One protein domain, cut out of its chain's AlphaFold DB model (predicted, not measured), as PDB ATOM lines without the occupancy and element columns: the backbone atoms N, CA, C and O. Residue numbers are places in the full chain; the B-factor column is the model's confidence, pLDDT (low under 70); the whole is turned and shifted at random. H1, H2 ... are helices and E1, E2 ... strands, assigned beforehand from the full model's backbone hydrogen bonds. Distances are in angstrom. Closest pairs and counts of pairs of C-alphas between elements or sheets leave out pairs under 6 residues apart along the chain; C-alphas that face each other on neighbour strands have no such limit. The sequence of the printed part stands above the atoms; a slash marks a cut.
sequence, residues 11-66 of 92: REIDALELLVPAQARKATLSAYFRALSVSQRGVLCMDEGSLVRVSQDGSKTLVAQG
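AT A GLANCE: This is residues 11 to 66 of the 92 residues of an uncharacterized protein of Pseudomonas poae (UniProt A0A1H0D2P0). A small, strongly twisted sheet of three strands, E1, E2 and E3, sits at one end of a long helical arm, made of H1 and H2 one after the other, and only the last turns of H2, residues 32 to 37, graze the sheet. Residues 11 to 31 stick out from this small body and make most of the length. The printed part has 56 residues, with two named helices and then three named strands in the order H1 H2 E1 E2 E3; the sheet's order is E1 - E2 - E3, all antiparallel, and the class is mixed, helices and strands. The whole is only just loose, close to extended, with a radius of gyration of the C-alphas of 15.2 A, and its outline is flat, spanning 46 by 25 by 12 A.

IN THESE COORDINATES: Find C-alpha 11 at (5.878, 13.838, -4.855), where H1 begins; it holds residues 11 to 17 and measures 9.9 A from first to last C-alpha. Go on to C-alpha 20 at (-0.083, 14.532, 8.726), where H2 begins; it holds residues 20 to 38 and is 26.7 A long. Three strands follow: E1, residues 43 to 47, 12.0 A; E2, residues 50 to 54, 12.0 A; and E3, residues 60 to 65, 13.3 A, ending at C-alpha 65 at (-6.803, -0.815, 34.566).

HOW THE PARTS SIT: Look first at the sheet, a meander, each strand the antiparallel neighbour of the one before, with E1 and E3 as edge strands and E2 as the inner strand. E1 and E2 form a hairpin, their directions 142 degrees apart, and you will find N 45 and O 52 within hydrogen-bond range at 2.8 A. E2 and E3 form another hairpin, at 154 degrees, with N 53 and O 61 within hydrogen-bond range at 2.8 A. H2 is on the sheet but only grazes it; its closest C-alphas to E1 are those of Leu 36 and Val 43, 5.8 A apart. H1 is not on the sheet and is apart from E1, E2 and E3. H1 and H2 meet only through their link. In H1 and H2, every O i to N i+4 pair is within hydrogen-bond range.

THE WHOLE: The two C-alphas farthest apart are those of Arg 11 and Thr 61, 46.3 A. Without the stretch that stands free, residues 11 to 31, the body has 35 residues and spans 25 by 14 by 12 A. The links H1 to H2, H2 to E1, E1 to E2 and E2 to E3 are tight, and the printed part has no cut. The mean pLDDT of the printed part is 93.6, and no printed residue is under 70.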
ATOM      1  N   ARG A  11       5.065  12.884  -5.627       91.62
ATOM      2  CA  ARG A  11       5.878  13.838  -4.855       91.62
ATOM      3  C   ARG A  11       5.045  14.828  -4.044       91.62
ATOM      4  O   ARG A  11       5.462  15.248  -2.968       91.62
ATOM      5  N   GLU A  12       3.909  15.259  -4.581       90.38
ATOM      6  CA  GLU A  12       2.987  16.146  -3.868       90.38
ATOM      7  C   GLU A  12       2.243  15.385  -2.764       90.38
ATOM      8  O   GLU A  12       2.016  15.954  -1.697       90.38
ATOM      9  N   ILE A  13       1.919  14.106  -2.982       91.69
ATOM     10  CA  ILE A  13       1.357  13.221  -1.951       91.69
ATOM     11  C   ILE A  13       2.360  13.057  -0.806       91.69
ATOM     12  O   ILE A  13       2.021  13.382   0.331       91.69
ATOM     13  N   ASP A  14       3.605  12.679  -1.102       93.81
ATOM     14  CA  ASP A  14       4.671  12.518  -0.104       93.81
ATOM     15  C   ASP A  14       4.856  13.794   0.733       93.81
ATOM     16  O   ASP A  14       4.948  13.757   1.964       93.81
ATOM     17  N   ALA A  15       4.865  14.958   0.075       92.69
ATOM     18  CA  ALA A  15       4.995  16.244   0.751       92.69
ATOM     19  C   ALA A  15       3.825  16.531   1.711       92.69
ATOM     20  O   ALA A  15       4.033  17.109   2.780       92.69
ATOM     21  N   LEU A  16       2.601  16.129   1.355       92.81
ATOM     22  CA  LEU A  16       1.422  16.268   2.211       92.81
ATOM     23  C   LEU A  16       1.420  15.254   3.360       92.81
ATOM     24  O   LEU A  16       1.047  15.613   4.479       92.81
ATOM     25  N   GLU A  17       1.878  14.024   3.130       94.88
ATOM     26  CA  GLU A  17       1.985  12.994   4.170       94.88
ATOM     27  C   GLU A  17       2.920  13.419   5.306       94.88
ATOM     28  O   GLU A  17       2.606  13.210   6.482       94.88
ATOM     29  N   LEU A  18       4.006  14.132   4.991       95.62
ATOM     30  CA  LEU A  18       4.907  14.707   5.996       95.62
ATOM     31  C   LEU A  18       4.205  15.688   6.953       95.62
ATOM     32  O   LEU A  18       4.654  15.880   8.087       95.62
ATOM     33  N   LEU A  19       3.094  16.306   6.537       95.88
ATOM     34  CA  LEU A  19       2.325  17.233   7.371       95.88
ATOM     35  C   LEU A  19       1.355  16.515   8.317       95.88
ATOM     36  O   LEU A  19       0.992  17.085   9.355       95.88
ATOM     37  N   VAL A  20       0.949  15.282   7.993       95.00
ATOM     38  CA  VAL A  20      -0.083  14.532   8.726       95.00
ATOM     39  C   VAL A  20       0.248  14.402  10.215       95.00
ATOM     40  O   VAL A  20      -0.611  14.764  11.024       95.00
ATOM     41  N   PRO A  21       1.463  13.999  10.645       96.75
ATOM     42  CA  PRO A  21       1.761  13.864  12.072       96.75
ATOM     43  C   PRO A  21       1.612  15.186  12.836       96.75
ATOM     44  O   PRO A  21       1.050  15.229  13.935       96.75
ATOM     45  N   ALA A  22       2.080  16.291  12.250       95.56
ATOM     46  CA  ALA A  22       2.017  17.605  12.878       95.56
ATOM     47  C   ALA A  22       0.574  18.122  12.981       95.56
ATOM     48  O   ALA A  22       0.191  18.678  14.016       95.56
ATOM     49  N   GLN A  23      -0.229  17.928  11.934       97.00
ATOM     50  CA  GLN A  23      -1.639  18.309  11.926       97.00
ATOM     51  C   GLN A  23      -2.463  17.440  12.879       97.00
ATOM     52  O   GLN A  23      -3.209  17.983  13.691       97.00
ATOM     53  N   ALA A  24      -2.259  16.121  12.863       96.06
ATOM     54  CA  ALA A  24      -2.916  15.187  13.770       96.06
ATOM     55  C   ALA A  24      -2.629  15.539  15.235       96.06
ATOM     56  O   ALA A  24      -3.548  15.615  16.046       96.06
ATOM     57  N   ARG A  25      -1.373  15.862  15.575       96.31
ATOM     58  CA  ARG A  25      -1.012  16.308  16.929       96.31
ATOM     59  C   ARG A  25      -1.791  17.558  17.347       96.31
ATOM     60  O   ARG A  25      -2.328  17.600  18.451       96.31
ATOM     61  N   LYS A  26      -1.865  18.571  16.475       97.44
ATOM     62  CA  LYS A  26      -2.606  19.817  16.749       97.44
ATOM     63  C   LYS A  26      -4.106  19.562  16.899       97.44
ATOM     64  O   LYS A  26      -4.720  20.100  17.821       97.44
ATOM     65  N   ALA A  27      -4.680  18.740  16.023       97.56
ATOM     66  CA  ALA A  27      -6.095  18.389  16.048       97.56
ATOM     67  C   ALA A  27      -6.461  17.648  17.340       97.56
ATOM     68  O   ALA A  27      -7.390  18.059  18.033       97.56
ATOM     69  N   THR A  28      -5.682  16.632  17.719       95.69
ATOM     70  CA  THR A  28      -5.890  15.860  18.952       95.69
ATOM     71  C   THR A  28      -5.789  16.739  20.195       95.69
ATOM     72  O   THR A  28      -6.653  16.669  21.065       95.69
ATOM     73  N   LEU A  29      -4.783  17.617  20.267       95.75
ATOM     74  CA  LEU A  29      -4.616  18.523  21.405       95.75
ATOM     75  C   LEU A  29      -5.774  19.527  21.513       95.75
ATOM     76  O   LEU A  29      -6.309  19.756  22.596       95.75
ATOM     77  N   SER A  30      -6.199  20.090  20.382       97.31
ATOM     78  CA  SER A  30      -7.325  21.028  20.338       97.31
ATOM     79  C   SER A  30      -8.634  20.347  20.741       97.31
ATOM     80  O   SER A  30      -9.414  20.907  21.511       97.31
ATOM     81  N   ALA A  31      -8.863  19.120  20.267       95.88
ATOM     82  CA  ALA A  31     -10.018  18.315  20.644       95.88
ATOM     83  C   ALA A  31     -10.019  17.986  22.142       95.88
ATOM     84  O   ALA A  31     -11.064  18.094  22.779       95.88
ATOM     85  N   TYR A  32      -8.857  17.658  22.716       95.25
ATOM     86  CA  TYR A  32      -8.699  17.424  24.151       95.25
ATOM     87  C   TYR A  32      -9.077  18.657  24.978       95.25
ATOM     88  O   TYR A  32      -9.937  18.562  25.852       95.25
ATOM     89  N   PHE A  33      -8.511  19.826  24.669       94.81
ATOM     90  CA  PHE A  33      -8.829  21.054  25.404       94.81
ATOM     91  C   PHE A  33     -10.289  21.470  25.249       94.81
ATOM     92  O   PHE A  33     -10.921  21.874  26.223       94.81
ATOM     93  N   ARG A  34     -10.852  21.317  24.046       95.19
ATOM     94  CA  ARG A  34     -12.277  21.556  23.814       95.19
ATOM     95  C   ARG A  34     -13.146  20.602  24.631       95.19
ATOM     96  O   ARG A  34     -14.145  21.030  25.191       95.19
ATOM     97  N   ALA A  35     -12.793  19.322  24.696       95.00
ATOM     98  CA  ALA A  35     -13.537  18.342  25.477       95.00
ATOM     99  C   ALA A  35     -13.449  18.638  26.983       95.00
ATOM    100  O   ALA A  35     -14.457  18.545  27.680       95.00
ATOM    101  N   LEU A  36     -12.276  19.048  27.474       94.88
ATOM    102  CA  LEU A  36     -12.092  19.464  28.863       94.88
ATOM    103  C   LEU A  36     -12.938  20.687  29.211       94.88
ATOM    104  O   LEU A  36     -13.575  20.693  30.259       94.88
ATOM    105  N   SER A  37     -12.968  21.707  28.349       92.69
ATOM    106  CA  SER A  37     -13.672  22.958  28.653       92.69
ATOM    107  C   SER A  37     -15.189  22.788  28.746       92.69
ATOM    108  O   SER A  37     -15.833  23.498  29.514       92.69
ATOM    109  N   VAL A  38     -15.765  21.833  28.010       92.62
ATOM    110  CA  VAL A  38     -17.218  21.589  27.998       92.62
ATOM    111  C   VAL A  38     -17.663  20.467  28.939       92.62
ATOM    112  O   VAL A  38     -18.838  20.399  29.297       92.62
ATOM    113  N   SER A  39     -16.762  19.562  29.335       90.50
ATOM    114  CA  SER A  39     -17.113  18.397  30.151       90.50
ATOM    115  C   SER A  39     -16.982  18.683  31.644       90.50
ATOM    116  O   SER A  39     -15.881  18.725  32.187       90.50
ATOM    117  N   GLN A  40     -18.117  18.742  32.343       88.25
ATOM    118  CA  GLN A  40     -18.151  18.789  33.814       88.25
ATOM    119  C   GLN A  40     -17.573  17.525  34.468       88.25
ATOM    120  O   GLN A  40     -17.121  17.557  35.605       88.25
ATOM    121  N   ARG A  41     -17.598  16.391  33.755       88.56
ATOM    122  CA  ARG A  41     -17.078  15.105  34.238       88.56
ATOM    123  C   ARG A  41     -15.622  14.867  33.826       88.56
ATOM    124  O   ARG A  41     -15.109  13.789  34.090       88.56
ATOM    125  N   GLY A  42     -14.973  15.809  33.144       94.12
ATOM    126  CA  GLY A  42     -13.624  15.617  32.614       94.12
ATOM    127  C   GLY A  42     -13.559  14.743  31.354       94.12
ATOM    128  O   GLY A  42     -14.580  14.403  30.747       94.12
ATOM    129  N   VAL A  43     -12.341  14.396  30.942       96.38
ATOM    130  CA  VAL A  43     -12.025  13.681  29.694       96.38
ATOM    131  C   VAL A  43     -11.377  12.336  30.004       96.38
ATOM    132  O   VAL A  43     -10.592  12.219  30.938       96.38
ATOM    133  N   LEU A  44     -11.707  11.300  29.231       95.12
ATOM    134  CA  LEU A  44     -11.061   9.994  29.360       95.12
ATOM    135  C   LEU A  44      -9.721   9.980  28.620       95.12
ATOM    136  O   LEU A  44      -9.641  10.382  27.459       95.12
ATOM    137  N   CYS A  45      -8.678   9.493  29.284       93.31
ATOM    138  CA  CYS A  45      -7.322   9.399  28.754       93.31
ATOM    139  C   CYS A  45      -6.681   8.068  29.150       93.31
ATOM    140  O   CYS A  45      -7.069   7.453  30.141       93.31
ATOM    141  N   MET A  46      -5.679   7.638  28.386       91.12
ATOM    142  CA  MET A  46      -4.790   6.556  28.800       91.12
ATOM    143  C   MET A  46      -3.585   7.155  29.525       91.12
ATOM    144  O   MET A  46      -2.939   8.051  28.989       91.12
ATOM    145  N   ASP A  47      -3.283   6.654  30.715       91.75
ATOM    146  CA  ASP A  47      -2.164   7.084  31.551       91.75
ATOM    147  C   ASP A  47      -1.492   5.856  32.162       91.75
ATOM    148  O   ASP A  47      -2.162   5.046  32.797       91.75
ATOM    149  N   GLU A  48      -0.201   5.664  31.889       87.50
ATOM    150  CA  GLU A  48       0.579   4.488  32.321       87.50
ATOM    151  C   GLU A  48      -0.124   3.135  32.073       87.50
ATOM    152  O   GLU A  48      -0.079   2.205  32.874       87.50
ATOM    153  N   GLY A  49      -0.817   3.018  30.937       86.94
ATOM    154  CA  GLY A  49      -1.564   1.809  30.587       86.94
ATOM    155  C   GLY A  49      -2.886   1.646  31.340       86.94
ATOM    156  O   GLY A  49      -3.523   0.613  31.210       86.94
ATOM    157  N   SER A  50      -3.344   2.651  32.075       92.00
ATOM    158  CA  SER A  50      -4.658   2.701  32.711       92.00
ATOM    159  C   SER A  50      -5.584   3.680  32.006       92.00
ATOM    160  O   SER A  50      -5.152   4.718  31.521       92.00
ATOM    161  N   LEU A  51      -6.877   3.369  31.971       94.44
ATOM    162  CA  LEU A  51      -7.898   4.335  31.596       94.44
ATOM    163  C   LEU A  51      -8.176   5.230  32.804       94.44
ATOM    164  O   LEU A  51      -8.646   4.760  33.845       94.44
ATOM    165  N   VAL A  52      -7.914   6.520  32.655       95.81
ATOM    166  CA  VAL A  52      -8.151   7.545  33.670       95.81
ATOM    167  C   VAL A  52      -9.135   8.586  33.155       95.81
ATOM    168  O   VAL A  52      -9.301   8.785  31.954       95.81
ATOM    169  N   ARG A  53      -9.792   9.269  34.080       96.62
ATOM    170  CA  ARG A  53     -10.587  10.468  33.835       96.62
ATOM    171  C   ARG A  53      -9.805  11.666  34.348       96.62
ATOM    172  O   ARG A  53      -9.416  11.665  35.510       96.62
ATOM    173  N   VAL A  54      -9.587  12.651  33.488       96.69
ATOM    174  CA  VAL A  54      -8.875  13.894  33.786       96.69
ATOM    175  C   VAL A  54      -9.885  15.025  33.917       96.69
ATOM    176  O   VAL A  54     -10.612  15.322  32.967       96.69
ATOM    177  N   SER A  55      -9.947  15.632  35.092       95.00
ATOM    178  CA  SER A  55     -10.796  16.788  35.392       95.00
ATOM    179  C   SER A  55     -10.157  18.097  34.910       95.00
ATOM    180  O   SER A  55      -8.989  18.134  34.527       95.00
ATOM    181  N   GLN A  56     -10.917  19.197  34.935       93.19
ATOM    182  CA  GLN A  56     -10.429  20.521  34.515       93.19
ATOM    183  C   GLN A  56      -9.286  21.059  35.389       93.19
ATOM    184  O   GLN A  56      -8.432  21.787  34.894       93.19
ATOM    185  N   ASP A  57      -9.247  20.673  36.665       91.56
ATOM    186  CA  ASP A  57      -8.176  20.999  37.615       91.56
ATOM    187  C   ASP A  57      -6.915  20.129  37.432       91.56
ATOM    188  O   ASP A  57      -5.938  20.279  38.162       91.56
ATOM    189  N   GLY A  58      -6.931  19.206  36.465       90.75
ATOM    190  CA  GLY A  58      -5.845  18.266  36.205       90.75
ATOM    191  C   GLY A  58      -5.840  17.041  37.119       90.75
ATOM    192  O   GLY A  58      -4.986  16.168  36.940       90.75
ATOM    193  N   SER A  59      -6.786  16.923  38.059       94.56
ATOM    194  CA  SER A  59      -6.923  15.718  38.876       94.56
ATOM    195  C   SER A  59      -7.264  14.510  38.001       94.56
ATOM    196  O   SER A  59      -8.039  14.593  37.042       94.56
ATOM    197  N   LYS A  60      -6.647  13.368  38.321       95.88
ATOM    198  CA  LYS A  60      -6.831  12.110  37.598       95.88
ATOM    199  C   LYS A  60      -7.539  11.103  38.490       95.88
ATOM    200  O   LYS A  60      -7.085  10.814  39.593       95.88
ATOM    201  N   THR A  61      -8.624  10.524  37.997       96.06
ATOM    202  CA  THR A  61      -9.320   9.416  38.658       96.06
ATOM    203  C   THR A  61      -9.182   8.159  37.816       96.06
ATOM    204  O   THR A  61      -9.531   8.160  36.636       96.06
ATOM    205  N   LEU A  62      -8.693   7.073  38.411       95.44
ATOM    206  CA  LEU A  62      -8.631   5.777  37.742       95.44
ATOM    207  C   LEU A  62     -10.049   5.288  37.415       95.44
ATOM    208  O   LEU A  62     -10.896   5.191  38.299       95.44
ATOM    209  N   VAL A  63     -10.300   4.964  36.147       94.50
ATOM    210  CA  VAL A  63     -11.583   4.414  35.679       94.50
ATOM    211  C   VAL A  63     -11.471   2.912  35.477       94.50
ATOM    212  O   VAL A  63     -12.348   2.162  35.896       94.50
ATOM    213  N   ALA A  64     -10.388   2.462  34.847       91.88
ATOM    214  CA  ALA A  64     -10.110   1.048  34.663       91.88
ATOM    215  C   ALA A  64      -8.611   0.814  34.479       91.88
ATOM    216  O   ALA A  64      -7.904   1.624  33.885       91.88
ATOM    217  N   GLN A  65      -8.134  -0.340  34.930       88.88
ATOM    218  CA  GLN A  65      -6.803  -0.815  34.566       88.88
ATOM    219  C   GLN A  65      -6.829  -1.262  33.103       88.88
ATOM    220  O   GLN A  65      -7.603  -2.152  32.740       88.88
ATOM    221  N   GLY A  66      -5.997  -0.663  32.253       79.62
ATOM    222  CA  GLY A  66      -5.866  -1.093  30.869       79.62
ATOM    223  C   GLY A  66      -5.029  -2.360  30.844       79.62
ATOM    224  O   GLY A  66      -3.803  -2.346  30.803       79.62
TER     225      GLY A  66